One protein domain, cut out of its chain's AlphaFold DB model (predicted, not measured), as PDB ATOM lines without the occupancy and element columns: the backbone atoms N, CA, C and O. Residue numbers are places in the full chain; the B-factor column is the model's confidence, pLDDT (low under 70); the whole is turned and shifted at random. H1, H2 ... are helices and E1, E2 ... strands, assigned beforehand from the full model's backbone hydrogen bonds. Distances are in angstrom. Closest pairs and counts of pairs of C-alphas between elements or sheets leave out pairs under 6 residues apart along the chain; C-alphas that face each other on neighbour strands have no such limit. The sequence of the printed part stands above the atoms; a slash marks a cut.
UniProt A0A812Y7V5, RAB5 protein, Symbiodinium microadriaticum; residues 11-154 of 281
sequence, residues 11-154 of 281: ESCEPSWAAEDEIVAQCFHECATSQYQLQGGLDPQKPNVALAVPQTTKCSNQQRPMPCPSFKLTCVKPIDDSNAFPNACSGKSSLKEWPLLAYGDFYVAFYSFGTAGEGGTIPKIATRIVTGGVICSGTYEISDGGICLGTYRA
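Overview. This is residues 11 to 154 of the 281 residues of the protein "RAB5 protein" of Symbiodinium microadriaticum (UniProt A0A812Y7V5). One antiparallel sheet of seven strands, strongly twisted and curled like part of a barrel, wraps partway round a single helix, H1, which packs inside the curl near strands from both ends of the sheet. The sheet is a meander, each strand the antiparallel neighbour of the one before, in the order E1 E2 E3 E4 E5 E6 E7; with H1 on one face it makes two layers. The printed part has 144 residues, with H1 first along the chain and then E1 to E7; the class is mixed, helices and strands, with 71 residues, under half, in named elements. It is compact, with a radius of gyration of the C-alphas of 15.6 A and spans of 45 by 40 by 25 A.

Arrangement. Start at residues 12 to 13, a short antiparallel pairing with residues 136 to 137 of E7, residues 134 to 141. Next look at H1, residues 19 to 33, on the sheet at a height of 8.9 A. It lies over E6, residues 120 to 131, slantwise at 34 degrees on the local plane, and only just over E5, residues 105 to 117, where 3 of its C-alphas fall. Its closest C-alphas to E7 are Ala 25 and Cys 136, 6.8 A; to E2, residues 49 to 54, they are Cys 31 and Pro 54, 6.1 A. In H1, 10 of 11 O i to N i+4 pairs are within hydrogen-bond range. A tight link leads to edge strand E1, residues 36 to 39, a hairpin with E2: N 37 and O 53 are 2.8 A apart. E2 and E3, residues 71 to 75, have N 52 and O 71 at 2.8 A. E3 and E4, residues 87 to 94, have N 74 and O 90 at 2.8 A. E4 and E5 have N 89 and O 110 at 2.8 A, E5 and E6 N 109 and O 128 at 2.8 A, and E6 and the other edge strand, E7, N 127 and O 138 at 2.8 A. E1 and E7 are apart.

Along the chain. Find C-alpha 19 at (21.613, 3.801, -30.032); from there H1 runs 21.1 A to C-alpha 33. E1 is 9.4 A long, E2 16.6 A, E3 12.0 A and E4 24.1 A. E5, the longest strand by residues, runs 36.9 A to C-alpha 117 at (52.560, 21.280, -42.337), and E6 returns over 35.6 A. E7 runs 23.9 A and ends at C-alpha 141, (48.046, 10.206, -40.065).

Size, cuts and confidence. The C-alphas farthest apart are those of Pro 99 and Gly 119, 49.9 A. The printed part has no cut; the links E2 to E3 and E3 to E4 are long. Mean pLDDT of the printed part is 81.5, with 23 residues under 70, among them 11 to 18 and 96 to 103.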
ATOM      1  N   GLU A  11      36.912  12.557 -33.975       61.53
ATOM      2  CA  GLU A  11      35.560  12.103 -34.274       61.53
ATOM      3  C   GLU A  11      34.649  13.309 -34.450       61.53
ATOM      4  O   GLU A  11      34.569  14.173 -33.576       61.53
ATOM      5  N   SER A  12      33.920  13.351 -35.559       63.66
ATOM      6  CA  SER A  12      32.743  14.203 -35.669       63.66
ATOM      7  C   SER A  12      31.603  13.358 -36.203       63.66
ATOM      8  O   SER A  12      31.626  12.903 -37.348       63.66
ATOM      9  N   CYS A  13      30.630  13.147 -35.336       66.12
ATOM     10  CA  CYS A  13      29.449  12.346 -35.552       66.12
ATOM     11  C   CYS A  13      28.274  13.252 -35.167       66.12
ATOM     12  O   CYS A  13      28.126  13.594 -33.995       66.12
ATOM     13  N   GLU A  14      27.514  13.764 -36.143       59.25
ATOM     14  CA  GLU A  14      26.417  14.697 -35.838       59.25
ATOM     15  C   GLU A  14      25.253  13.986 -35.108       59.25
ATOM     16  O   GLU A  14      24.950  12.833 -35.413       59.25
ATOM     17  N   PRO A  15      24.585  14.638 -34.133       48.47
ATOM     18  CA  PRO A  15      24.247  13.998 -32.856       48.47
ATOM     19  C   PRO A  15      22.826  13.406 -32.722       48.47
ATOM     20  O   PRO A  15      22.291  13.370 -31.616       48.47
ATOM     21  N   SER A  16      22.166  12.932 -33.783       54.56
ATOM     22  CA  SER A  16      20.782  12.408 -33.672       54.56
ATOM     23  C   SER A  16      20.667  10.894 -33.879       54.56
ATOM     24  O   SER A  16      19.906  10.437 -34.734       54.56
ATOM     25  N   TRP A  17      21.447  10.105 -33.145       64.19
ATOM     26  CA  TRP A  17      21.556   8.667 -33.399       64.19
ATOM     27  C   TRP A  17      20.475   7.855 -32.688       64.19
ATOM     28  O   TRP A  17      20.138   8.107 -31.529       64.19
ATOM     29  N   ALA A  18      19.969   6.826 -33.368       69.19
ATOM     30  CA  ALA A  18      19.465   5.661 -32.659       69.19
ATOM     31  C   ALA A  18      20.669   4.951 -32.013       69.19
ATOM     32  O   ALA A  18      21.723   4.846 -32.635       69.19
ATOM     33  N   ALA A  19      20.521   4.438 -30.787       74.62
ATOM     34  CA  ALA A  19      21.613   3.801 -30.032       74.62
ATOM     35  C   ALA A  19      22.318   2.655 -30.790       74.62
ATOM     36  O   ALA A  19      23.433   2.271 -30.468       74.62
ATOM     37  N   GLU A  20      21.666   2.085 -31.796       74.31
ATOM     38  CA  GLU A  20      22.198   1.014 -32.631       74.31
ATOM     39  C   GLU A  20      23.123   1.519 -33.758       74.31
ATOM     40  O   GLU A  20      24.137   0.875 -34.035       74.31
ATOM     41  N   ASP A  21      22.843   2.683 -34.362       73.94
ATOM     42  CA  ASP A  21      23.737   3.317 -35.349       73.94
ATOM     43  C   ASP A  21      25.072   3.711 -34.704       73.94
ATOM     44  O   ASP A  21      26.136   3.553 -35.305       73.94
ATOM     45  N   GLU A  22      25.014   4.138 -33.439       76.31
ATOM     46  CA  GLU A  22      26.182   4.439 -32.611       76.31
ATOM     47  C   GLU A  22      27.110   3.234 -32.471       76.31
ATOM     48  O   GLU A  22      28.319   3.333 -32.669       76.31
ATOM     49  N   ILE A  23      26.530   2.065 -32.203       79.00
ATOM     50  CA  ILE A  23      27.267   0.816 -32.019       79.00
ATOM     51  C   ILE A  23      27.976   0.401 -33.317       79.00
ATOM     52  O   ILE A  23      29.133  -0.028 -33.287       79.00
ATOM     53  N   VAL A  24      27.307   0.544 -34.467       79.00
ATOM     54  CA  VAL A  24      27.897   0.241 -35.781       79.00
ATOM     55  C   VAL A  24      29.024   1.220 -36.106       79.00
ATOM     56  O   VAL A  24      30.108   0.783 -36.506       79.00
ATOM     57  N   ALA A  25      28.795   2.519 -35.910       78.56
ATOM     58  CA  ALA A  25      29.790   3.558 -36.154       78.56
ATOM     59  C   ALA A  25      31.031   3.365 -35.273       78.56
ATOM     60  O   ALA A  25      32.150   3.350 -35.789       78.56
ATOM     61  N   GLN A  26      30.837   3.120 -33.976       81.12
ATOM     62  CA  GLN A  26      31.915   2.872 -33.022       81.12
ATOM     63  C   GLN A  26      32.690   1.593 -33.361       81.12
ATOM     64  O   GLN A  26      33.918   1.578 -33.327       81.12
ATOM     65  N   CYS A  27      31.997   0.519 -33.746       84.44
ATOM     66  CA  CYS A  27      32.663  -0.713 -34.150       84.44
ATOM     67  C   CYS A  27      33.483  -0.532 -35.425       84.44
ATOM     68  O   CYS A  27      34.639  -0.950 -35.467       84.44
ATOM     69  N   PHE A  28      32.923   0.111 -36.454       82.94
ATOM     70  CA  PHE A  28      33.704   0.440 -37.642       82.94
ATOM     71  C   PHE A  28      34.908   1.293 -37.262       82.94
ATOM     72  O   PHE A  28      35.999   1.051 -37.772       82.94
ATOM     73  N   HIS A  29      34.720   2.277 -36.381       80.06
ATOM     74  CA  HIS A  29      35.798   3.137 -35.931       80.06
ATOM     75  C   HIS A  29      36.935   2.313 -35.312       80.06
ATOM     76  O   HIS A  29      38.071   2.443 -35.760       80.06
ATOM     77  N   GLU A  30      36.627   1.385 -34.404       84.31
ATOM     78  CA  GLU A  30      37.613   0.459 -33.830       84.31
ATOM     79  C   GLU A  30      38.306  -0.411 -34.884       84.31
ATOM     80  O   GLU A  30      39.520  -0.629 -34.830       84.31
ATOM     81  N   CYS A  31      37.553  -0.912 -35.862       84.31
ATOM     82  CA  CYS A  31      38.114  -1.676 -36.974       84.31
ATOM     83  C   CYS A  31      39.049  -0.809 -37.833       84.31
ATOM     84  O   CYS A  31      40.094  -1.278 -38.281       84.31
ATOM     85  N   ALA A  32      38.701   0.464 -38.034       81.50
ATOM     86  CA  ALA A  32      39.477   1.408 -38.820       81.50
ATOM     87  C   ALA A  32      40.747   1.874 -38.099       81.50
ATOM     88  O   ALA A  32      41.801   1.942 -38.729       81.50
ATOM     89  N   THR A  33      40.684   2.120 -36.787       73.62
ATOM     90  CA  THR A  33      41.868   2.426 -35.961       73.62
ATOM     91  C   THR A  33      42.801   1.234 -35.842       73.62
ATOM     92  O   THR A  33      44.015   1.403 -35.791       73.62
ATOM     93  N   SER A  34      42.240   0.023 -35.857       70.50
ATOM     94  CA  SER A  34      43.007  -1.222 -35.925       70.50
ATOM     95  C   SER A  34      43.632  -1.479 -37.297       70.50
ATOM     96  O   SER A  34      44.263  -2.512 -37.478       70.50
ATOM     97  N   GLN A  35      43.512  -0.524 -38.222       72.88
ATOM     98  CA  GLN A  35      44.103  -0.499 -39.554       72.88
ATOM     99  C   GLN A  35      43.401  -1.411 -40.566       72.88
ATOM    100  O   GLN A  35      43.307  -2.631 -40.419       72.88
ATOM    101  N   TYR A  36      42.964  -0.804 -41.668       83.81
ATOM    102  CA  TYR A  36      42.580  -1.527 -42.875       83.81
ATOM    103  C   TYR A  36      43.792  -1.682 -43.793       83.81
ATOM    104  O   TYR A  36      44.403  -0.698 -44.206       83.81
ATOM    105  N   GLN A  37      44.092  -2.913 -44.192       85.50
ATOM    106  CA  GLN A  37      45.010  -3.167 -45.293       85.50
ATOM    107  C   GLN A  37      44.272  -3.043 -46.619       85.50
ATOM    108  O   GLN A  37      43.294  -3.746 -46.869       85.50
ATOM    109  N   LEU A  38      44.768  -2.162 -47.482       85.69
ATOM    110  CA  LEU A  38      44.232  -1.960 -48.822       85.69
ATOM    111  C   LEU A  38      45.003  -2.794 -49.840       85.69
ATOM    112  O   LEU A  38      46.180  -2.576 -50.095       85.69
ATOM    113  N   GLN A  39      44.328  -3.754 -50.451       88.81
ATOM    114  CA  GLN A  39      44.909  -4.618 -51.470       88.81
ATOM    115  C   GLN A  39      44.449  -4.131 -52.843       88.81
ATOM    116  O   GLN A  39      43.275  -4.270 -53.185       88.81
ATOM    117  N   GLY A  40      45.353  -3.509 -53.603       86.81
ATOM    118  CA  GLY A  40      45.132  -3.136 -55.002       86.81
ATOM    119  C   GLY A  40      45.381  -4.296 -55.967       86.81
ATOM    120  O   GLY A  40      45.859  -5.357 -55.569       86.81
ATOM    121  N   GLY A  41      45.068  -4.095 -57.251       81.50
ATOM    122  CA  GLY A  41      45.477  -5.019 -58.319       81.50
ATOM    123  C   GLY A  41      44.827  -6.406 -58.268       81.50
ATOM    124  O   GLY A  41      45.349  -7.351 -58.853       81.50
ATOM    125  N   LEU A  42      43.690  -6.542 -57.581       85.38
ATOM    126  CA  LEU A  42      42.987  -7.823 -57.417       85.38
ATOM    127  C   LEU A  42      42.400  -8.357 -58.725       85.38
ATOM    128  O   LEU A  42      42.206  -9.559 -58.881       85.38
ATOM    129  N   ASP A  43      42.085  -7.453 -59.646       87.56
ATOM    130  CA  ASP A  43      41.553  -7.761 -60.963       87.56
ATOM    131  C   ASP A  43      42.381  -6.987 -62.001       87.56
ATOM    132  O   ASP A  43      42.271  -5.759 -62.070       87.56
ATOM    133  N   PRO A  44      43.203  -7.668 -62.822       87.75
ATOM    134  CA  PRO A  44      43.999  -7.024 -63.866       87.75
ATOM    135  C   PRO A  44      43.161  -6.242 -64.885       87.75
ATOM    136  O   PRO A  44      43.673  -5.325 -65.524       87.75
ATOM    137  N   GLN A  45      41.877  -6.580 -65.047       93.31
ATOM    138  CA  GLN A  45      40.962  -5.846 -65.924       93.31
ATOM    139  C   GLN A  45      40.306  -4.647 -65.228       93.31
ATOM    140  O   GLN A  45      39.697  -3.807 -65.891       93.31
ATOM    141  N   LYS A  46      40.417  -4.551 -63.898       89.50
ATOM    142  CA  LYS A  46      39.856  -3.467 -63.086       89.50
ATOM    143  C   LYS A  46      40.916  -2.946 -62.110       89.50
ATOM    144  O   LYS A  46      40.775  -3.130 -60.901       89.50
ATOM    145  N   PRO A  47      41.948  -2.242 -62.609       88.75
ATOM    146  CA  PRO A  47      43.065  -1.768 -61.783       88.75
ATOM    147  C   PRO A  47      42.631  -0.782 -60.684       88.75
ATOM    148  O   PRO A  47      43.308  -0.638 -59.671       88.75
ATOM    149  N   ASN A  48      41.463  -0.155 -60.849       92.62
ATOM    150  CA  ASN A  48      40.855   0.755 -59.879       92.62
ATOM    151  C   ASN A  48      40.069   0.040 -58.767       92.62
ATOM    152  O   ASN A  48      39.424   0.704 -57.959       92.62
ATOM    153  N   VAL A  49      40.048  -1.292 -58.736       93.88
ATOM    154  CA  VAL A  49      39.367  -2.055 -57.686       93.88
ATOM    155  C   VAL A  49      40.369  -2.455 -56.613       93.88
ATOM    156  O   VAL A  49      41.438  -2.991 -56.907       93.88
ATOM    157  N   ALA A  50      39.979  -2.235 -55.363       93.06
ATOM    158  CA  ALA A  50      40.758  -2.608 -54.195       93.06
ATOM    159  C   ALA A  50      39.908  -3.366 -53.170       93.06
ATOM    160  O   ALA A  50      38.677  -3.339 -53.220       93.06
ATOM    161  N   LEU A  51      40.562  -4.038 -52.227       93.25
ATOM    162  CA  LEU A  51      39.922  -4.658 -51.069       93.25
ATOM    163  C   LEU A  51      40.502  -4.055 -49.793       93.25
ATOM    164  O   LEU A  51      41.698  -4.169 -49.548       93.25
ATOM    165  N   ALA A  52      39.653  -3.430 -48.987       91.25
ATOM    166  CA  ALA A  52      39.973  -3.048 -47.618       91.25
ATOM    167  C   ALA A  52      39.714  -4.250 -46.707       91.25
ATOM    168  O   ALA A  52      38.565  -4.664 -46.546       91.25
ATOM    169  N   VAL A  53      40.773  -4.798 -46.116       90.56
ATOM    170  CA  VAL A  53      40.721  -5.924 -45.176       90.56
ATOM    171  C   VAL A  53      41.110  -5.423 -43.785       90.56
ATOM    172  O   VAL A  53      42.214  -4.896 -43.634       90.56
ATOM    173  N   PRO A  54      40.246  -5.554 -42.769       88.19
ATOM    174  CA  PRO A  54      40.590  -5.117 -41.423       88.19
ATOM    175  C   PRO A  54      41.660  -6.044 -40.830       88.19
ATOM    176  O   PRO A  54      41.630  -7.254 -41.069       88.19
ATOM    177  N   GLN A  55      42.613  -5.503 -40.066       85.69
ATOM    178  CA  GLN A  55      43.584  -6.344 -39.348       85.69
ATOM    179  C   GLN A  55      42.971  -7.031 -38.128       85.69
ATOM    180  O   GLN A  55      43.333  -8.160 -37.797       85.69
ATOM    181  N   THR A  56      42.025  -6.374 -37.461       86.12
ATOM    182  CA  THR A  56      41.227  -6.995 -36.407       86.12
ATOM    183  C   THR A  56      39.986  -7.632 -37.006       86.12
ATOM    184  O   THR A  56      39.363  -7.116 -37.925       86.12
ATOM    185  N   THR A  57      39.612  -8.799 -36.491       85.56
ATOM    186  CA  THR A  57      38.421  -9.507 -36.973       85.56
ATOM    187  C   THR A  57      37.160  -9.087 -36.232       85.56
ATOM    188  O   THR A  57      36.068  -9.381 -36.710       85.56
ATOM    189  N   LYS A  58      37.289  -8.438 -35.067       87.31
ATOM    190  CA  LYS A  58      36.187  -8.087 -34.163       87.31
ATOM    191  C   LYS A  58      36.472  -6.775 -33.427       87.31
ATOM    192  O   LYS A  58      37.609  -6.565 -33.011       87.31
ATOM    193  N   CYS A  59      35.443  -5.960 -33.211       85.81
ATOM    194  CA  CYS A  59      35.486  -4.810 -32.299       85.81
ATOM    195  C   CYS A  59      35.235  -5.247 -30.839       85.81
ATOM    196  O   CYS A  59      34.550  -6.247 -30.583       85.81
ATOM    197  N   SER A  60      35.851  -4.544 -29.884       71.19
ATOM    198  CA  SER A  60      36.060  -4.983 -28.498       71.19
ATOM    199  C   SER A  60      35.062  -4.400 -27.488       71.19
ATOM    200  O   SER A  60      34.901  -4.991 -26.420       71.19
ATOM    201  N   ASN A  61      34.394  -3.277 -27.777       61.44
ATOM    202  CA  ASN A  61      33.629  -2.533 -26.754       61.44
ATOM    203  C   ASN A  61      32.189  -2.987 -26.490       61.44
ATOM    204  O   ASN A  61      31.438  -2.298 -25.803       61.44
ATOM    205  N   GLN A  62      31.765  -4.140 -26.993       59.56
ATOM    206  CA  GLN A  62      30.365  -4.541 -26.892       59.56
ATOM    207  C   GLN A  62      30.220  -5.859 -26.135       59.56
ATOM    208  O   GLN A  62      31.018  -6.784 -26.291       59.56
ATOM    209  N   GLN A  63      29.127  -5.985 -25.372       67.88
ATOM    210  CA  GLN A  63      28.685  -7.253 -24.768       67.88
ATOM    211  C   GLN A  63      28.566  -8.385 -25.806       67.88
ATOM    212  O   GLN A  63      28.503  -9.561 -25.442       67.88
ATOM    213  N   ARG A  64      28.535  -8.038 -27.099       71.31
ATOM    214  CA  ARG A  64      28.619  -8.959 -28.227       71.31
ATOM    215  C   ARG A  64      29.684  -8.463 -29.209       71.31
ATOM    216  O   ARG A  64      29.491  -7.406 -29.800       71.31
ATOM    217  N   PRO A  65      30.784  -9.203 -29.411       76.31
ATOM    218  CA  PRO A  65      31.801  -8.807 -30.373       76.31
ATOM    219  C   PRO A  65      31.225  -8.873 -31.790       76.31
ATOM    220  O   PRO A  65      30.667  -9.901 -32.182       76.31
ATOM    221  N   MET A  66      31.375  -7.794 -32.557       81.50
ATOM    222  CA  MET A  66      30.855  -7.705 -33.924       81.50
ATOM    223  C   MET A  66      32.007  -7.799 -34.928       81.50
ATOM    224  O   MET A  66      33.094  -7.290 -34.642       81.50
ATOM    225  N   PRO A  67      31.822  -8.495 -36.063       85.75
ATOM    226  CA  PRO A  67      32.909  -8.745 -36.994       85.75
ATOM    227  C   PRO A  67      33.267  -7.484 -37.781       85.75
ATOM    228  O   PRO A  67      32.388  -6.819 -38.324       85.75
ATOM    229  N   CYS A  68      34.557  -7.189 -37.905       87.38
ATOM    230  CA  CYS A  68      35.023  -6.107 -38.761       87.38
ATOM    231  C   CYS A  68      34.804  -6.479 -40.237       87.38
ATOM    232  O   CYS A  68      35.341  -7.493 -40.697       87.38
ATOM    233  N   PRO A  69      34.032  -5.696 -41.007       88.06
ATOM    234  CA  PRO A  69      33.734  -6.032 -42.390       88.06
ATOM    235  C   PRO A  69      34.923  -5.720 -43.297       88.06
ATOM    236  O   PRO A  69      35.629  -4.730 -43.100       88.06
ATOM    237  N   SER A  70      35.107  -6.547 -44.328       90.56
ATOM    238  CA  SER A  70      35.957  -6.213 -45.475       90.56
ATOM    239  C   SER A  70      35.147  -5.474 -46.538       90.56
ATOM    240  O   SER A  70      33.949  -5.718 -46.696       90.56
ATOM    241  N   PHE A  71      35.802  -4.603 -47.302       92.06
ATOM    242  CA  PHE A  71      35.142  -3.785 -48.316       92.06
ATOM    243  C   PHE A  71      35.786  -3.939 -49.675       92.06
ATOM    244  O   PHE A  71      36.971  -3.662 -49.846       92.06
ATOM    245  N   LYS A  72      34.976  -4.280 -50.675       94.62
ATOM    246  CA  LYS A  72      35.373  -4.102 -52.067       94.62
ATOM    247  C   LYS A  72      35.201  -2.632 -52.437       94.62
ATOM    248  O   LYS A  72      34.080  -2.126 -52.464       94.62
ATOM    249  N   LEU A  73      36.314  -1.969 -52.712       95.69
ATOM    250  CA  LEU A  73      36.378  -0.555 -53.035       95.69
ATOM    251  C   LEU A  73      36.570  -0.344 -54.538       95.69
ATOM    252  O   LEU A  73      37.240  -1.127 -55.214       95.69
ATOM    253  N   THR A  74      36.012   0.749 -55.043       96.06
ATOM    254  CA  THR A  74      36.319   1.324 -56.354       96.06
ATOM    255  C   THR A  74      37.006   2.662 -56.128       96.06
ATOM    256  O   THR A  74      36.498   3.494 -55.382       96.06
ATOM    257  N   CYS A  75      38.156   2.861 -56.754       95.38
ATOM    258  CA  CYS A  75      39.006   4.032 -56.594       95.38
ATOM    259  C   CYS A  75      38.984   4.929 -57.834       95.38
ATOM    260  O   CYS A  75      38.701   4.473 -58.943       95.38
ATOM    261  N   VAL A  76      39.312   6.207 -57.649       95.50
ATOM    262  CA  VAL A  76      39.511   7.152 -58.760       95.50
ATOM    263  C   VAL A  76      40.748   6.760 -59.572       95.50
ATOM    264  O   VAL A  76      40.705   6.761 -60.803       95.50
ATOM    265  N   LYS A  77      41.832   6.385 -58.885       93.25
ATOM    266  CA  LYS A  77      43.084   5.910 -59.487       93.25
ATOM    267  C   LYS A  77      43.418   4.489 -59.024       93.25
ATOM    268  O   LYS A  77      43.028   4.130 -57.906       93.25
ATOM    269  N   PRO A  78      44.172   3.706 -59.817       91.06
ATOM    270  CA  PRO A  78      44.724   2.435 -59.365       91.06
ATOM    271  C   PRO A  78      45.544   2.609 -58.085       91.06
ATOM    272  O   PRO A  78      46.157   3.654 -57.885       91.06
ATOM    273  N   ILE A  79      45.575   1.583 -57.230       85.31
ATOM    274  CA  ILE A  79      46.498   1.521 -56.082       85.31
ATOM    275  C   ILE A  79      47.783   0.813 -56.536       85.31
ATOM    276  O   ILE A  79      48.136  -0.241 -56.011       85.31
ATOM    277  N   ASP A  80      48.429   1.340 -57.575       79.56
ATOM    278  CA  ASP A  80      49.777   0.943 -57.972       79.56
ATOM    279  C   ASP A  80      50.785   2.035 -57.569       79.56
ATOM    280  O   ASP A  80      50.494   3.234 -57.540       79.56
ATOM    281  N   ASP A  81      51.968   1.595 -57.143       64.94
ATOM    282  CA  ASP A  81      52.827   2.261 -56.148       64.94
ATOM    283  C   ASP A  81      53.467   3.610 -56.554       64.94
ATOM    284  O   ASP A  81      54.342   4.103 -55.847       64.94
ATOM    285  N   SER A  82      53.071   4.248 -57.661       70.25
ATOM    286  CA  SER A  82      53.745   5.471 -58.141       70.25
ATOM    287  C   SER A  82      52.864   6.700 -58.357       70.25
ATOM    288  O   SER A  82      53.397   7.807 -58.365       70.25
ATOM    289  N   ASN A  83      51.544   6.557 -58.516       78.50
ATOM    290  CA  ASN A  83      50.686   7.710 -58.838       78.50
ATOM    291  C   ASN A  83      49.297   7.669 -58.185       78.50
ATOM    292  O   ASN A  83      48.373   8.373 -58.599       78.50
ATOM    293  N   ALA A  84      49.134   6.847 -57.153       82.44
ATOM    294  CA  ALA A  84      47.860   6.739 -56.466       82.44
ATOM    295  C   ALA A  84      47.489   8.030 -55.702       82.44
ATOM    296  O   ALA A  84      46.308   8.296 -55.549       82.44
ATOM    297  N   PHE A  85      48.436   8.892 -55.310       88.00
ATOM    298  CA  PHE A  85      48.153  10.119 -54.548       88.00
ATOM    299  C   PHE A  85      47.869  11.372 -55.416       88.00
ATOM    300  O   PHE A  85      48.518  11.563 -56.448       88.00
ATOM    301  N   PRO A  86      46.933  12.266 -55.024       91.69
ATOM    302  CA  PRO A  86      45.820  12.011 -54.104       91.69
ATOM    303  C   PRO A  86      44.828  11.013 -54.716       91.69
ATOM    304  O   PRO A  86      44.721  10.927 -55.949       91.69
ATOM    305  N   ASN A  87      44.096  10.293 -53.868       94.06
ATOM    306  CA  ASN A  87      43.085   9.320 -54.278       94.06
ATOM    307  C   ASN A  87      41.810   9.444 -53.452       94.06
ATOM    308  O   ASN A  87      41.799   9.967 -52.340       94.06
ATOM    309  N   ALA A  88      40.754   8.847 -53.985       95.31
ATOM    310  CA  ALA A  88      39.576   8.515 -53.217       95.31
ATOM    311  C   ALA A  88      39.044   7.160 -53.669       95.31
ATOM    312  O   ALA A  88      39.035   6.843 -54.861       95.31
ATOM    313  N   CYS A  89      38.603   6.362 -52.710       95.69
ATOM    314  CA  CYS A  89      38.021   5.052 -52.931       95.69
ATOM    315  C   CYS A  89      36.710   4.951 -52.172       95.69
ATOM    316  O   CYS A  89      36.597   5.477 -51.071       95.69
ATOM    317  N   SER A  90      35.735   4.246 -52.727       96.69
ATOM    318  CA  SER A  90      34.448   4.037 -52.078       96.69
ATOM    319  C   SER A  90      33.978   2.600 -52.246       96.69
ATOM    320  O   SER A  90      34.257   1.944 -53.251       96.69
ATOM    321  N   GLY A  91      33.284   2.075 -51.247       95.69
ATOM    322  CA  GLY A  91      32.670   0.760 -51.328       95.69
ATOM    323  C   GLY A  91      31.425   0.662 -50.476       95.69
ATOM    324  O   GLY A  91      31.091   1.560 -49.705       95.69
ATOM    325  N   LYS A  92      30.735  -0.458 -50.632       93.56
ATOM    326  CA  LYS A  92      29.595  -0.803 -49.799       93.56
ATOM    327  C   LYS A  92      29.740  -2.205 -49.257       93.56
ATOM    328  O   LYS A  92      30.368  -3.059 -49.887       93.56
ATOM    329  N   SER A  93      29.120  -2.434 -48.120       89.69
ATOM    330  CA  SER A  93      28.936  -3.761 -47.564       89.69
ATOM    331  C   SER A  93      27.549  -3.830 -46.928       89.69
ATOM    332  O   SER A  93      26.893  -2.807 -46.729       89.69
ATOM    333  N   SER A  94      27.063  -5.040 -46.687       85.50
ATOM    334  CA  SER A  94      25.761  -5.267 -46.060       85.50
ATOM    335  C   SER A  94      25.990  -5.997 -44.745       85.50
ATOM    336  O   SER A  94      26.653  -7.034 -44.728       85.50
ATOM    337  N   LEU A  95      25.396  -5.517 -43.652       72.56
ATOM    338  CA  LEU A  95      25.502  -6.152 -42.330       72.56
ATOM    339  C   LEU A  95      24.601  -7.392 -42.211       72.56
ATOM    340  O   LEU A  95      24.205  -7.766 -41.118       72.56
ATOM    341  N   LYS A  96      24.276  -8.075 -43.319       68.31
ATOM    342  CA  LYS A  96      23.381  -9.250 -43.306       68.31
ATOM    343  C   LYS A  96      23.887 -10.384 -42.413       68.31
ATOM    344  O   LYS A  96      23.108 -11.235 -42.004       68.31
ATOM    345  N   GLU A  97      25.180 -10.391 -42.111       60.50
ATOM    346  CA  GLU A  97      25.815 -11.345 -41.202       60.50
ATOM    347  C   GLU A  97      25.682 -10.959 -39.719       60.50
ATOM    348  O   GLU A  97      26.140 -11.705 -38.856       60.50
ATOM    349  N   TRP A  98      25.068  -9.815 -39.397       67.69
ATOM    350  CA  TRP A  98      24.921  -9.304 -38.036       67.69
ATOM    351  C   TRP A  98      23.538  -9.698 -37.499       67.69
ATOM    352  O   TRP A  98      22.538  -9.074 -37.848       67.69
ATOM    353  N   PRO A  99      23.436 -10.728 -36.634       58.12
ATOM    354  CA  PRO A  99      22.164 -11.405 -36.341       58.12
ATOM    355  C   PRO A  99      21.117 -10.564 -35.597       58.12
ATOM    356  O   PRO A  99      20.024 -11.054 -35.332       58.12
ATOM    357  N   LEU A 100      21.460  -9.345 -35.184       55.06
ATOM    358  CA  LEU A 100      20.646  -8.509 -34.292       55.06
ATOM    359  C   LEU A 100      20.182  -7.217 -34.941       55.06
ATOM    360  O   LEU A 100      19.361  -6.510 -34.372       55.06
ATOM    361  N   LEU A 101      20.710  -6.917 -36.120       56.97
ATOM    362  CA  LEU A 101      20.579  -5.629 -36.753       56.97
ATOM    363  C   LEU A 101      20.163  -5.921 -38.196       56.97
ATOM    364  O   LEU A 101      20.982  -6.308 -39.024       56.97
ATOM    365  N   ALA A 102      18.874  -5.743 -38.509       58.25
ATOM    366  CA  ALA A 102      18.352  -5.754 -39.883       58.25
ATOM    367  C   ALA A 102      18.792  -4.488 -40.643       58.25
ATOM    368  O   ALA A 102      17.990  -3.805 -41.277       58.25
ATOM    369  N   TYR A 103      20.065  -4.132 -40.508       63.19
ATOM    370  CA  TYR A 103      20.604  -2.886 -41.001       63.19
ATOM    371  C   TYR A 103      20.884  -3.023 -42.486       63.19
ATOM    372  O   TYR A 103      21.290  -4.080 -42.984       63.19
ATOM    373  N   GLY A 104      20.575  -1.942 -43.193       75.50
ATOM    374  CA  GLY A 104      20.742  -1.838 -44.628       75.50
ATOM    375  C   GLY A 104      22.206  -1.891 -45.063       75.50
ATOM    376  O   GLY A 104      23.116  -2.285 -44.332       75.50
ATOM    377  N   ASP A 105      22.428  -1.495 -46.307       86.50
ATOM    378  CA  ASP A 105      23.778  -1.296 -46.815       86.50
ATOM    379  C   ASP A 105      24.449  -0.138 -46.053       86.50
ATOM    380  O   ASP A 105      23.826   0.893 -45.789       86.50
ATOM    381  N   PHE A 106      25.730  -0.301 -45.737       87.50
ATOM    382  CA  PHE A 106      26.590   0.771 -45.249       87.50
ATOM    383  C   PHE A 106      27.644   1.077 -46.303       87.50
ATOM    384  O   PHE A 106      28.147   0.191 -47.008       87.50
ATOM    385  N   TYR A 107      27.959   2.357 -46.417       92.50
ATOM    386  CA  TYR A 107      28.827   2.892 -47.451       92.50
ATOM    387  C   TYR A 107      30.061   3.473 -46.791       92.50
ATOM    388  O   TYR A 107      29.959   4.141 -45.767       92.50
ATOM    389  N   VAL A 108      31.225   3.232 -47.375       93.62
ATOM    390  CA  VAL A 108      32.494   3.756 -46.878       93.62
ATOM    391  C   VAL A 108      33.218   4.494 -47.990       93.62
ATOM    392  O   VAL A 108      33.185   4.064 -49.145       93.62
ATOM    393  N   ALA A 109      33.889   5.581 -47.636       95.19
ATOM    394  CA  ALA A 109      34.880   6.236 -48.470       95.19
ATOM    395  C   ALA A 109      36.202   6.370 -47.721       95.19
ATOM    396  O   ALA A 109      36.219   6.650 -46.524       95.19
ATOM    397  N   PHE A 110      37.296   6.196 -48.452       93.69
ATOM    398  CA  PHE A 110      38.661   6.449 -48.020       93.69
ATOM    399  C   PHE A 110      39.257   7.521 -48.930       93.69
ATOM    400  O   PHE A 110      39.161   7.412 -50.152       93.69
ATOM    401  N   TYR A 111      39.892   8.525 -48.344       94.12
ATOM    402  CA  TYR A 111      40.507   9.656 -49.031       94.12
ATOM    403  C   TYR A 111      41.991   9.679 -48.705       94.12
ATOM    404  O   TYR A 111      42.350   9.473 -47.547       94.12
ATOM    405  N   SER A 112      42.837   9.984 -49.684       92.75
ATOM    406  CA  SER A 112      44.231  10.360 -49.453       92.75
ATOM    407  C   SER A 112      44.495  11.752 -50.018       92.75
ATOM    408  O   SER A 112      44.221  12.024 -51.189       92.75
ATOM    409  N   PHE A 113      44.993  12.647 -49.167       92.75
ATOM    410  CA  PHE A 113      45.201  14.061 -49.484       92.75
ATOM    411  C   PHE A 113      46.399  14.636 -48.730       92.75
ATOM    412  O   PHE A 113      46.981  13.979 -47.867       92.75
ATOM    413  N   GLY A 114      46.816  15.839 -49.112       91.06
ATOM    414  CA  GLY A 114      47.977  16.509 -48.540       91.06
ATOM    415  C   GLY A 114      47.574  17.802 -47.859       91.06
ATOM    416  O   GLY A 114      47.052  18.692 -48.524       91.06
ATOM    417  N   THR A 115      47.867  17.915 -46.567       91.44
ATOM    418  CA  THR A 115      47.622  19.125 -45.764       91.44
ATOM    419  C   THR A 115      48.891  19.950 -45.596       91.44
ATOM    420  O   THR A 115      49.991  19.408 -45.669       91.44
ATOM    421  N   ALA A 116      48.768  21.256 -45.356       90.75
ATOM    422  CA  ALA A 116      49.925  22.082 -45.017       90.75
ATOM    423  C   ALA A 116      50.506  21.677 -43.652       90.75
ATOM    424  O   ALA A 116      49.763  21.506 -42.687       90.75
ATOM    425  N   GLY A 117      51.829  21.566 -43.566       86.00
ATOM    426  CA  GLY A 117      52.560  21.280 -42.337       86.00
ATOM    427  C   GLY A 117      53.870  22.053 -42.229       86.00
ATOM    428  O   GLY A 117      54.285  22.769 -43.146       86.00
ATOM    429  N   GLU A 118      54.538  21.909 -41.086       83.06
ATOM    430  CA  GLU A 118      55.850  22.513 -40.871       83.06
ATOM    431  C   GLU A 118      56.868  21.876 -41.827       83.06
ATOM    432  O   GLU A 118      57.143  20.680 -41.772       83.06
ATOM    433  N   GLY A 119      57.394  22.673 -42.757       82.50
ATOM    434  CA  GLY A 119      58.339  22.171 -43.749       82.50
ATOM    435  C   GLY A 119      57.708  21.316 -44.851       82.50
ATOM    436  O   GLY A 119      58.388  20.443 -45.376       82.50
ATOM    437  N   GLY A 120      56.450  21.544 -45.248       86.25
ATOM    438  CA  GLY A 120      55.902  20.990 -46.495       86.25
ATOM    439  C   GLY A 120      54.473  20.480 -46.379       86.25
ATOM    440  O   GLY A 120      53.686  20.988 -45.587       86.25
ATOM    441  N   THR A 121      54.128  19.487 -47.197       87.19
ATOM    442  CA  THR A 121      52.808  18.852 -47.180       87.19
ATOM    443  C   THR A 121      52.840  17.555 -46.374       87.19
ATOM    444  O   THR A 121      53.656  16.675 -46.649       87.19
ATOM    445  N   ILE A 122      51.924  17.415 -45.413       87.06
ATOM    446  CA  ILE A 122      51.731  16.208 -44.601       87.06
ATOM    447  C   ILE A 122      50.638  15.350 -45.252       87.06
ATOM    448  O   ILE A 122      49.498  15.823 -45.372       87.06
ATOM    449  N   PRO A 123      50.942  14.106 -45.674       87.88
ATOM    450  CA  PRO A 123      49.934  13.206 -46.214       87.88
ATOM    451  C   PRO A 123      48.981  12.748 -45.105       87.88
ATOM    452  O   PRO A 123      49.416  12.301 -44.042       87.88
ATOM    453  N   LYS A 124      47.679  12.831 -45.370       89.12
ATOM    454  CA  LYS A 124      46.615  12.379 -44.472       89.12
ATOM    455  C   LYS A 124      45.680  11.416 -45.177       89.12
ATOM    456  O   LYS A 124      45.478  11.488 -46.394       89.12
ATOM    457  N   ILE A 125      45.085  10.539 -44.378       89.50
ATOM    458  CA  ILE A 125      43.997   9.664 -44.791       89.50
ATOM    459  C   ILE A 125      42.736  10.098 -44.059       89.50
ATOM    460  O   ILE A 125      42.763  10.276 -42.848       89.50
ATOM    461  N   ALA A 126      41.620  10.237 -44.762       90.88
ATOM    462  CA  ALA A 126      40.316  10.388 -44.122       90.88
ATOM    463  C   ALA A 126      39.413   9.217 -44.487       90.88
ATOM    464  O   ALA A 126      39.506   8.662 -45.582       90.88
ATOM    465  N   THR A 127      38.522   8.850 -43.578       91.06
ATOM    466  CA  THR A 127      37.432   7.915 -43.826       91.06
ATOM    467  C   THR A 127      36.101   8.591 -43.567       91.06
ATOM    468  O   THR A 127      35.967   9.453 -42.695       91.06
ATOM    469  N   ARG A 128      35.100   8.206 -44.352       90.94
ATOM    470  CA  ARG A 128      33.704   8.574 -44.132       90.94
ATOM    471  C   ARG A 128      32.861   7.312 -44.203       90.94
ATOM    472  O   ARG A 128      33.097   6.474 -45.071       90.94
ATOM    473  N   ILE A 129      31.876   7.197 -43.328       88.94
ATOM    474  CA  ILE A 129      30.890   6.117 -43.343       88.94
ATOM    475  C   ILE A 129      29.527   6.754 -43.508       88.94
ATOM    476  O   ILE A 129      29.263   7.762 -42.864       88.94
ATOM    477  N   VAL A 130      28.667   6.149 -44.319       88.12
ATOM    478  CA  VAL A 130      27.250   6.496 -44.387       88.12
ATOM    479  C   VAL A 130      26.420   5.276 -44.010       88.12
ATOM    480  O   VAL A 130      26.513   4.234 -44.664       88.12
ATOM    481  N   THR A 131      25.600   5.414 -42.973       84.19
ATOM    482  CA  THR A 131      24.624   4.406 -42.526       84.19
ATOM    483  C   THR A 131      23.378   5.118 -42.022       84.19
ATOM    484  O   THR A 131      23.496   6.150 -41.377       84.19
ATOM    485  N   GLY A 132      22.181   4.644 -42.375       77.06
ATOM    486  CA  GLY A 132      20.934   5.244 -41.871       77.06
ATOM    487  C   GLY A 132      20.741   6.740 -42.190       77.06
ATOM    488  O   GLY A 132      19.943   7.401 -41.540       77.06
ATOM    489  N   GLY A 133      21.474   7.296 -43.167       74.81
ATOM    490  CA  GLY A 133      21.495   8.739 -43.457       74.81
ATOM    491  C   GLY A 133      22.440   9.562 -42.570       74.81
ATOM    492  O   GLY A 133      22.571  10.764 -42.780       74.81
ATOM    493  N   VAL A 134      23.131   8.925 -41.628       75.94
ATOM    494  CA  VAL A 134      24.181   9.511 -40.791       75.94
ATOM    495  C   VAL A 134      25.524   9.403 -41.499       75.94
ATOM    496  O   VAL A 134      25.812   8.382 -42.128       75.94
ATOM    497  N   ILE A 135      26.354  10.442 -41.371       83.38
ATOM    498  CA  ILE A 135      27.734  10.449 -41.855       83.38
ATOM    499  C   ILE A 135      28.689  10.497 -40.663       83.38
ATOM    500  O   ILE A 135      28.693  11.467 -39.910       83.38
ATOM    501  N   CYS A 136      29.532   9.476 -40.530       83.31
ATOM    502  CA  CYS A 136      30.610   9.442 -39.542       83.31
ATOM    503  C   CYS A 136      31.947   9.663 -40.234       83.31
ATOM    504  O   CYS A 136      32.108   9.324 -41.412       83.31
ATOM    505  N   SER A 137      32.926  10.194 -39.509       87.38
ATOM    506  CA  SER A 137      34.229  10.477 -40.092       87.38
ATOM    507  C   SER A 137      35.400  10.272 -39.167       87.38
ATOM    508  O   SER A 137      35.325  10.599 -37.988       87.38
ATOM    509  N   GLY A 138      36.505   9.829 -39.757       85.56
ATOM    510  CA  GLY A 138      37.807   9.817 -39.119       85.56
ATOM    511  C   GLY A 138      38.862  10.416 -40.025       85.56
ATOM    512  O   GLY A 138      38.787  10.306 -41.245       85.56
ATOM    513  N   THR A 139      39.860  11.042 -39.418       86.88
ATOM    514  CA  THR A 139      41.100  11.418 -40.095       86.88
ATOM    515  C   THR A 139      42.248  10.734 -39.375       86.88
ATOM    516  O   THR A 139      42.208  10.579 -38.156       86.88
ATOM    517  N   TYR A 140      43.236  10.295 -40.143       82.56
ATOM    518  CA  TYR A 140      44.361   9.497 -39.697       82.56
ATOM    519  C   TYR A 140      45.634  10.034 -40.336       82.56
ATOM    520  O   TYR A 140      45.662  10.404 -41.517       82.56
ATOM    521  N   GLU A 141      46.698  10.038 -39.550       82.69
ATOM    522  CA  GLU A 141      48.046  10.206 -40.065       82.69
ATOM    523  C   GLU A 141      48.614   8.843 -40.457       82.69
ATOM    524  O   GLU A 141      48.088   7.795 -40.089       82.69
ATOM    525  N   ILE A 142      49.659   8.856 -41.272       78.44
ATOM    526  CA  ILE A 142      50.356   7.638 -41.682       78.44
ATOM    527  C   ILE A 142      51.599   7.537 -40.815       78.44
ATOM    528  O   ILE A 142      52.273   8.543 -40.605       78.44
ATOM    529  N   SER A 143      51.922   6.345 -40.327       77.81
ATOM    530  CA  SER A 143      53.167   6.095 -39.596       77.81
ATOM    531  C   SER A 143      54.389   6.378 -40.457       77.81
ATOM    532  O   SER A 143      54.346   6.223 -41.680       77.81
ATOM    533  N   ASP A 144      55.515   6.706 -39.831       78.06
ATOM    534  CA  ASP A 144      56.792   6.788 -40.539       78.06
ATOM    535  C   ASP A 144      57.100   5.463 -41.259       78.06
ATOM    536  O   ASP A 144      57.077   4.383 -40.668       78.06
ATOM    537  N   GLY A 145      57.365   5.541 -42.566       75.69
ATOM    538  CA  GLY A 145      57.595   4.366 -43.410       75.69
ATOM    539  C   GLY A 145      56.326   3.618 -43.847       75.69
ATOM    540  O   GLY A 145      56.431   2.688 -44.649       75.69
ATOM    541  N   GLY A 146      55.145   4.025 -43.378       73.88
ATOM    542  CA  GLY A 146      53.859   3.490 -43.815       73.88
ATOM    543  C   GLY A 146      53.510   3.933 -45.237       73.88
ATOM    544  O   GLY A 146      53.814   5.056 -45.652       73.88
ATOM    545  N   ILE A 147      52.861   3.041 -45.988       72.81
ATOM    546  CA  ILE A 147      52.261   3.340 -47.293       72.81
ATOM    547  C   ILE A 147      50.754   3.115 -47.165       72.81
ATOM    548  O   ILE A 147      50.333   2.120 -46.579       72.81
ATOM    549  N   CYS A 148      49.929   4.000 -47.719       75.81
ATOM    550  CA  CYS A 148      48.486   3.795 -47.841       75.81
ATOM    551  C   CYS A 148      47.925   4.589 -49.024       75.81
ATOM    552  O   CYS A 148      48.269   5.749 -49.179       75.81
ATOM    553  N   LEU A 149      47.070   4.019 -49.883       75.69
ATOM    554  CA  LEU A 149      46.459   4.756 -51.012       75.69
ATOM    555  C   LEU A 149      47.456   5.588 -51.854       75.69
ATOM    556  O   LEU A 149      47.145   6.705 -52.276       75.69
ATOM    557  N   GLY A 150      48.676   5.081 -52.061       66.75
ATOM    558  CA  GLY A 150      49.738   5.797 -52.779       66.75
ATOM    559  C   GLY A 150      50.455   6.896 -52.007       66.75
ATOM    560  O   GLY A 150      51.388   7.490 -52.535       66.75
ATOM    561  N   THR A 151      50.033   7.189 -50.780       65.25
ATOM    562  CA  THR A 151      50.789   8.044 -49.865       65.25
ATOM    563  C   THR A 151      51.856   7.233 -49.168       65.25
ATOM    564  O   THR A 151      51.595   6.122 -48.719       65.25
ATOM    565  N   TYR A 152      53.050   7.802 -49.073       73.62
ATOM    566  CA  TYR A 152      54.159   7.277 -48.292       73.62
ATOM    567  C   TYR A 152      54.669   8.393 -47.390       73.62
ATOM    568  O   TYR A 152      54.980   9.484 -47.879       73.62
ATOM    569  N   ARG A 153      54.773   8.131 -46.086       71.44
ATOM    570  CA  ARG A 153      55.445   9.055 -45.170       71.44
ATOM    571  C   ARG A 153      56.930   8.711 -45.143       71.44
ATOM    572  O   ARG A 153      57.365   7.857 -44.374       71.44
ATOM    573  N   ALA A 154      57.716   9.367 -45.998       65.75
ATOM    574  CA  ALA A 154      59.155   9.446 -45.757       65.75
ATOM    575  C   ALA A 154      59.425  10.574 -44.758       65.75
ATOM    576  O   ALA A 154      58.749  11.601 -44.793       65.75
TER     577      ALA A 154